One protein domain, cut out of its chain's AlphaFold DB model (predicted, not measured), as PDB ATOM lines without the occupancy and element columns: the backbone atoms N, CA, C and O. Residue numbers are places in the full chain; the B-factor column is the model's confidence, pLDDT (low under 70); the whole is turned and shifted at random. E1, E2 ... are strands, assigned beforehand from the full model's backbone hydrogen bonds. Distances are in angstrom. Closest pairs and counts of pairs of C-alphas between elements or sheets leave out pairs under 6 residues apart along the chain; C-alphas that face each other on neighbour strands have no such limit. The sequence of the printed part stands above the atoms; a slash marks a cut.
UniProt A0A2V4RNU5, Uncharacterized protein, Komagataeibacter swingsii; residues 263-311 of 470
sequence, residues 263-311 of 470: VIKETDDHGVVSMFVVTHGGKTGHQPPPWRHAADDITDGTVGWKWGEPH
ATOM      1  N   VAL A 263       4.898  37.339  51.884       81.94
ATOM      2  CA  VAL A 263       6.355  37.469  51.889       81.94
ATOM      3  C   VAL A 263       6.937  36.905  53.176       81.94
ATOM      4  O   VAL A 263       6.461  37.197  54.274       81.94
ATOM      5  N   ILE A 264       7.992  36.111  53.035       85.81
ATOM      6  CA  ILE A 264       8.799  35.601  54.144       85.81
ATOM      7  C   ILE A 264      10.257  36.019  53.976       85.81
ATOM      8  O   ILE A 264      10.686  36.387  52.881       85.81
ATOM      9  N   LYS A 265      11.034  35.894  55.049       88.19
ATOM     10  CA  LYS A 265      12.492  36.028  55.008       88.19
ATOM     11  C   LYS A 265      13.165  34.723  55.398       88.19
ATOM     12  O   LYS A 265      12.803  34.117  56.400       88.19
ATOM     13  N   GLU A 266      14.165  34.323  54.627       90.94
ATOM     14  CA  GLU A 266      14.938  33.105  54.862       90.94
ATOM     15  C   GLU A 266      16.394  33.296  54.439       90.94
ATOM     16  O   GLU A 266      16.707  34.145  53.601       90.94
ATOM     17  N   THR A 267      17.303  32.518  55.028       92.19
ATOM     18  CA  THR A 267      18.711  32.518  54.614       92.19
ATOM     19  C   THR A 267      18.845  31.760  53.299       92.19
ATOM     20  O   THR A 267      18.531  30.571  53.232       92.19
ATOM     21  N   ASP A 268      19.316  32.444  52.263       85.75
ATOM     22  CA  ASP A 268      19.536  31.861  50.945       85.75
ATOM     23  C   ASP A 268      20.819  31.015  50.862       85.75
ATOM     24  O   ASP A 268      21.599  30.876  51.810       85.75
ATOM     25  N   ASP A 269      21.043  30.438  49.685       87.88
ATOM     26  CA  ASP A 269      22.190  29.606  49.328       87.88
ATOM     27  C   ASP A 269      23.544  30.335  49.358       87.88
ATOM     28  O   ASP A 269      24.589  29.682  49.323       87.88
ATOM     29  N   HIS A 270      23.543  31.662  49.501       84.06
ATOM     30  CA  HIS A 270      24.732  32.492  49.679       84.06
ATOM     31  C   HIS A 270      24.954  32.904  51.144       84.06
ATOM     32  O   HIS A 270      25.923  33.606  51.447       84.06
ATOM     33  N   GLY A 271      24.095  32.462  52.067       87.81
ATOM     34  CA  GLY A 271      24.167  32.818  53.483       87.81
ATOM     35  C   GLY A 271      23.618  34.213  53.796       87.81
ATOM     36  O   GLY A 271      23.901  34.742  54.872       87.81
ATOM     37  N   VAL A 272      22.856  34.817  52.881       83.06
ATOM     38  CA  VAL A 272      22.241  36.139  53.047       83.06
ATOM     39  C   VAL A 272      20.766  35.967  53.402       83.06
ATOM     40  O   VAL A 272      20.074  35.128  52.836       83.06
ATOM     41  N   VAL A 273      20.260  36.760  54.350       85.25
ATOM     42  CA  VAL A 273      18.815  36.799  54.618       85.25
ATOM     43  C   VAL A 273      18.137  37.519  53.456       85.25
ATOM     44  O   VAL A 273      18.373  38.710  53.241       85.25
ATOM     45  N   SER A 274      17.299  36.797  52.724       81.94
ATOM     46  CA  SER A 274      16.608  37.248  51.520       81.94
ATOM     47  C   SER A 274      15.095  37.117  51.673       81.94
ATOM     48  O   SER A 274      14.599  36.325  52.474       81.94
ATOM     49  N   MET A 275      14.369  37.916  50.903       84.69
ATOM     50  CA  MET A 275      12.915  37.936  50.824       84.69
ATOM     51  C   MET A 275      12.433  36.956  49.760       84.69
ATOM     52  O   MET A 275      12.935  36.952  48.632       84.69
ATOM     53  N   PHE A 276      11.435  36.151  50.109       82.56
ATOM     54  CA  PHE A 276      10.784  35.213  49.201       82.56
ATOM     55  C   PHE A 276       9.289  35.495  49.163       82.56
ATOM     56  O   PHE A 276       8.640  35.584  50.205       82.56
ATOM     57  N   VAL A 277       8.757  35.633  47.953       85.62
ATOM     58  CA  VAL A 277       7.350  35.953  47.707       85.62
ATOM     59  C   VAL A 277       6.629  34.696  47.245       85.62
ATOM     60  O   VAL A 277       7.134  33.956  46.396       85.62
ATOM     61  N   VAL A 278       5.437  34.458  47.780       84.00
ATOM     62  CA  VAL A 278       4.565  33.369  47.340       84.00
ATOM     63  C   VAL A 278       3.998  33.702  45.962       84.00
ATOM     64  O   VAL A 278       3.247  34.664  45.799       84.00
ATOM     65  N   THR A 279       4.310  32.886  44.959       81.62
ATOM     66  CA  THR A 279       3.724  32.977  43.611       81.62
ATOM     67  C   THR A 279       2.440  32.162  43.495       81.62
ATOM     68  O   THR A 279       1.526  32.530  42.756       81.62
ATOM     69  N   HIS A 280       2.347  31.069  44.255       84.56
ATOM     70  CA  HIS A 280       1.178  30.204  44.328       84.56
ATOM     71  C   HIS A 280       0.945  29.747  45.771       84.56
ATOM     72  O   HIS A 280       1.828  29.135  46.368       84.56
ATOM     73  N   GLY A 281      -0.229  30.055  46.327       86.81
ATOM     74  CA  GLY A 281      -0.584  29.717  47.707       86.81
ATOM     75  C   GLY A 281      -0.823  28.223  47.924       86.81
ATOM     76  O   GLY A 281      -1.063  27.472  46.978       86.81
ATOM     77  N   GLY A 282      -0.787  27.785  49.182       91.38
ATOM     78  CA  GLY A 282      -0.969  26.378  49.526       91.38
ATOM     79  C   GLY A 282      -0.400  25.985  50.886       91.38
ATOM     80  O   GLY A 282      -0.235  26.802  51.790       91.38
ATOM     81  N   LYS A 283      -0.109  24.689  51.018       94.75
ATOM     82  CA  LYS A 283       0.550  24.079  52.174       94.75
ATOM     83  C   LYS A 283       2.031  23.808  51.902       94.75
ATOM     84  O   LYS A 283       2.339  23.139  50.910       94.75
ATOM     85  N   THR A 284       2.910  24.283  52.785       95.50
ATOM     86  CA  THR A 284       4.356  24.004  52.748       95.50
ATOM     87  C   THR A 284       4.668  22.539  53.046       95.50
ATOM     88  O   THR A 284       3.851  21.792  53.597       95.50
ATOM     89  N   GLY A 285       5.865  22.103  52.664       94.38
ATOM     90  CA  GLY A 285       6.407  20.804  53.025       94.38
ATOM     91  C   GLY A 285       6.764  20.698  54.509       94.38
ATOM     92  O   GLY A 285       6.698  21.650  55.283       94.38
ATOM     93  N   HIS A 286       7.175  19.498  54.911       95.38
ATOM     94  CA  HIS A 286       7.624  19.227  56.280       95.38
ATOM     95  C   HIS A 286       9.042  19.764  56.570       95.38
ATOM     96  O   HIS A 286       9.440  19.906  57.724       95.38
ATOM     97  N   GLN A 287       9.830  20.013  55.526       94.81
ATOM     98  CA  GLN A 287      11.201  20.519  55.593       94.81
ATOM     99  C   GLN A 287      11.319  21.728  54.667       94.81
ATOM    100  O   GLN A 287      10.644  21.731  53.634       94.81
ATOM    101  N   PRO A 288      12.159  22.720  55.010       92.38
ATOM    102  CA  PRO A 288      12.298  23.904  54.184       92.38
ATOM    103  C   PRO A 288      12.866  23.513  52.814       92.38
ATOM    104  O   PRO A 288      13.737  22.634  52.732       92.38
ATOM    105  N   PRO A 289      12.393  24.141  51.728       93.06
ATOM    106  CA  PRO A 289      13.003  23.965  50.425       93.06
ATOM    107  C   PRO A 289      14.414  24.583  50.416       93.06
ATOM    108  O   PRO A 289      14.760  25.388  51.283       93.06
ATOM    109  N   PRO A 290      15.255  24.258  49.422       90.81
ATOM    110  CA  PRO A 290      16.493  24.995  49.214       90.81
ATOM    111  C   PRO A 290      16.173  26.424  48.752       90.81
ATOM    112  O   PRO A 290      15.797  26.635  47.597       90.81
ATOM    113  N   TRP A 291      16.334  27.391  49.652       92.44
ATOM    114  CA  TRP A 291      16.214  28.821  49.368       92.44
ATOM    115  C   TRP A 291      17.355  29.267  48.462       92.44
ATOM    116  O   TRP A 291      18.508  29.297  48.877       92.44
ATOM    117  N   ARG A 292      17.046  29.560  47.201       86.31
ATOM    118  CA  ARG A 292      18.054  29.828  46.170       86.31
ATOM    119  C   ARG A 292      17.647  30.968  45.259       86.31
ATOM    120  O   ARG A 292      16.458  31.215  45.054       86.31
ATOM    121  N   HIS A 293      18.635  31.604  44.643       80.56
ATOM    122  CA  HIS A 293      18.406  32.596  43.592       80.56
ATOM    123  C   HIS A 293      18.060  31.865  42.288       80.56
ATOM    124  O   HIS A 293      18.936  31.517  41.499       80.56
ATOM    125  N   ALA A 294      16.779  31.563  42.077       70.06
ATOM    126  CA  ALA A 294      16.298  30.874  40.880       70.06
ATOM    127  C   ALA A 294      15.366  31.765  40.049       70.06
ATOM    128  O   ALA A 294      14.550  32.510  40.585       70.06
ATOM    129  N   ALA A 295      15.485  31.663  38.720       63.91
ATOM    130  CA  ALA A 295      14.558  32.310  37.789       63.91
ATOM    131  C   ALA A 295      13.159  31.665  37.827       63.91
ATOM    132  O   ALA A 295      12.150  32.360  37.662       63.91
ATOM    133  N   ASP A 296      13.135  30.350  38.068       75.88
ATOM    134  CA  ASP A 296      11.936  29.536  38.240       75.88
ATOM    135  C   ASP A 296      11.515  29.464  39.711       75.88
ATOM    136  O   ASP A 296      12.343  29.583  40.620       75.88
ATOM    137  N   ASP A 297      10.231  29.191  39.933       83.12
ATOM    138  CA  ASP A 297       9.668  29.051  41.270       83.12
ATOM    139  C   ASP A 297      10.281  27.857  42.026       83.12
ATOM    140  O   ASP A 297      10.493  26.760  41.496       83.12
ATOM    141  N   ILE A 298      10.541  28.059  43.313       90.69
ATOM    142  CA  ILE A 298      10.927  27.023  44.262       90.69
ATOM    143  C   ILE A 298       9.643  26.362  44.764       90.69
ATOM    144  O   ILE A 298       8.823  26.989  45.431       90.69
ATOM    145  N   THR A 299       9.463  25.082  44.445       92.38
ATOM    146  CA  THR A 299       8.323  24.300  44.935       92.38
ATOM    147  C   THR A 299       8.570  23.801  46.355       92.38
ATOM    148  O   THR A 299       9.580  23.150  46.623       92.38
ATOM    149  N   ASP A 300       7.607  24.043  47.238       93.44
ATOM    150  CA  ASP A 300       7.614  23.623  48.636       93.44
ATOM    151  C   ASP A 300       6.236  23.076  49.036       93.44
ATOM    152  O   ASP A 300       5.282  23.820  49.271       93.44
ATOM    153  N   GLY A 301       6.107  21.748  49.066       93.06
ATOM    154  CA  GLY A 301       4.804  21.098  49.175       93.06
ATOM    155  C   GLY A 301       3.919  21.467  47.982       93.06
ATOM    156  O   GLY A 301       4.146  20.996  46.869       93.06
ATOM    157  N   THR A 302       2.913  22.304  48.228       94.62
ATOM    158  CA  THR A 302       2.024  22.876  47.195       94.62
ATOM    159  C   THR A 302       2.227  24.378  46.985       94.62
ATOM    160  O   THR A 302       1.614  24.938  46.082       94.62
ATOM    161  N   VAL A 303       3.082  25.021  47.786       94.00
ATOM    162  CA  VAL A 303       3.404  26.448  47.671       94.00
ATOM    163  C   VAL A 303       4.490  26.651  46.614       94.00
ATOM    164  O   VAL A 303       5.444  25.870  46.523       94.00
ATOM    165  N   GLY A 304       4.341  27.703  45.809       89.69
ATOM    166  CA  GLY A 304       5.384  28.218  44.924       89.69
ATOM    167  C   GLY A 304       6.020  29.465  45.525       89.69
ATOM    168  O   GLY A 304       5.304  30.397  45.891       89.69
ATOM    169  N   TRP A 305       7.347  29.482  45.621       87.75
ATOM    170  CA  TRP A 305       8.120  30.620  46.117       87.75
ATOM    171  C   TRP A 305       8.993  31.204  45.020       87.75
ATOM    172  O   TRP A 305       9.578  30.466  44.229       87.75
ATOM    173  N   LYS A 306       9.182  32.517  45.032       85.94
ATOM    174  CA  LYS A 306      10.148  33.189  44.170       85.94
ATOM    175  C   LYS A 306      11.055  34.089  44.984       85.94
ATOM    176  O   LYS A 306      10.594  34.797  45.876       85.94
ATOM    177  N   TRP A 307      12.347  34.042  44.673       82.81
ATOM    178  CA  TRP A 307      13.305  34.969  45.260       82.81
ATOM    179  C   TRP A 307      12.971  36.397  44.816       82.81
ATOM    180  O   TRP A 307      12.781  36.644  43.623       82.81
ATOM    181  N   GLY A 308      12.863  37.303  45.786       76.00
ATOM    182  CA  GLY A 308      12.631  38.725  45.563       76.00
ATOM    183  C   GLY A 308      13.943  39.501  45.564       76.00
ATOM    184  O   GLY A 308      14.439  39.882  44.509       76.00
ATOM    185  N   GLU A 309      14.489  39.736  46.756       76.38
ATOM    186  CA  GLU A 309      15.674  40.570  46.981       76.38
ATOM    187  C   GLU A 309      16.305  40.288  48.359       76.38
ATOM    188  O   GLU A 309      15.657  39.670  49.209       76.38
ATOM    189  N   PRO A 310      17.546  40.725  48.638       78.31
ATOM    190  CA  PRO A 310      18.098  40.685  49.991       78.31
ATOM    191  C   PRO A 310      17.248  41.511  50.971       78.31
ATOM    192  O   PRO A 310      16.838  42.622  50.660       78.31
ATOM    193  N   HIS A 311      17.041  41.019  52.194       74.00
ATOM    194  CA  HIS A 311      16.239  41.710  53.218       74.00
ATOM    195  C   HIS A 311      16.882  43.023  53.709       74.00
ATOM    196  O   HIS A 311      16.214  43.890  54.272       74.00
TER     197      HIS A 311
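This is residues 263 to 311 of the 470 residues of an uncharacterized protein of Komagataeibacter swingsii (UniProt A0A2V4RNU5). One small, strongly twisted sheet of four strands, E1 to E4, is curled like part of a barrel that does not close, and the long loop of residues 281 to 297 runs past its open side, between the edge strands E1 and E3. Two hairpins make the sheet, E1 with E2 and E3 with E4, and the long strands E2 and E4 lie side by side in its middle. The printed part has 49 residues with no named helix and four named strands, E1, E2, E3 and E4 along the chain; across the sheet the order is E1, E2, E4, E3, all antiparallel. The class is all strand, though under half of the residues, 24 of 49, are in named elements. The whole is compact, with a radius of gyration of the C-alphas of 9.8 A, and rounded, spanning 25 by 19 by 17 A.

The two longest strands have 8 residues each. E2 is residues 273 to 280 and measures 21.5 A from first to last C-alpha; C-alpha 273 is at (18.815, 36.799, 54.618) and C-alpha 280 at (1.178, 30.204, 44.328). E4 is residues 303 to 310, 20.6 A long, and ends with C-alpha 310 at (18.098, 40.685, 49.991). E1 is residues 263 to 267, 13.6 A long, and begins with C-alpha 263 at (6.355, 37.469, 51.889). E3 is the short strand, residues 298 to 300, 6.5 A long.

The inner strands E2 and E4 are antiparallel neighbours, with 146 degrees between their N-to-C directions. Among their C-alphas that face each other are 276 and 307, 4.7 A apart, and 274 and 310, 4.0 A apart. N 277 and O 306 are 2.9 A apart and N 279 and O 304 are 2.8 A apart, both within hydrogen-bond range. Beside E2 runs the edge strand E1, antiparallel to it at 137 degrees, and the two form a hairpin. C-alphas 267 and 273 face each other at 4.3 A. N 264 and O 276, 3.0 A apart, and N 274 and O 266, 2.9 A apart, are within hydrogen-bond range. Beside E4 runs the other edge strand, E3, antiparallel to it at 132 degrees, and these two also form a hairpin. C-alphas 304 and 299 face each other at 4.9 A. N 298 and O 305, 2.7 A apart, and N 303 and O 300, 2.9 A apart, are within hydrogen-bond range. From edge to edge of the sheet the strands' lines turn by 81 degrees and the way across it turns by 92 degrees. Its C-alphas lie up to 5.6 A off the best plane through them. The edge strands E1 and E3 are apart, and so are E2 and E3.

The C-alphas of His 270 and Gly 282 are the two farthest apart, at 26.4 A, while the C-alphas of Val 263 and His 311, the first and last printed residues, are 10.8 A apart. The printed part has no cut. The links from E1 to E2, 5 residues, and from E3 to E4, 2 residues, are tight. The link from E2 to E3 is long, 17 residues, 281 to 297, and its C-alphas lie 5 to 14 A from the mean of all C-alphas. The mean pLDDT of the printed part is 86.3, and one residue, Ala 295 in this long link, is under 70.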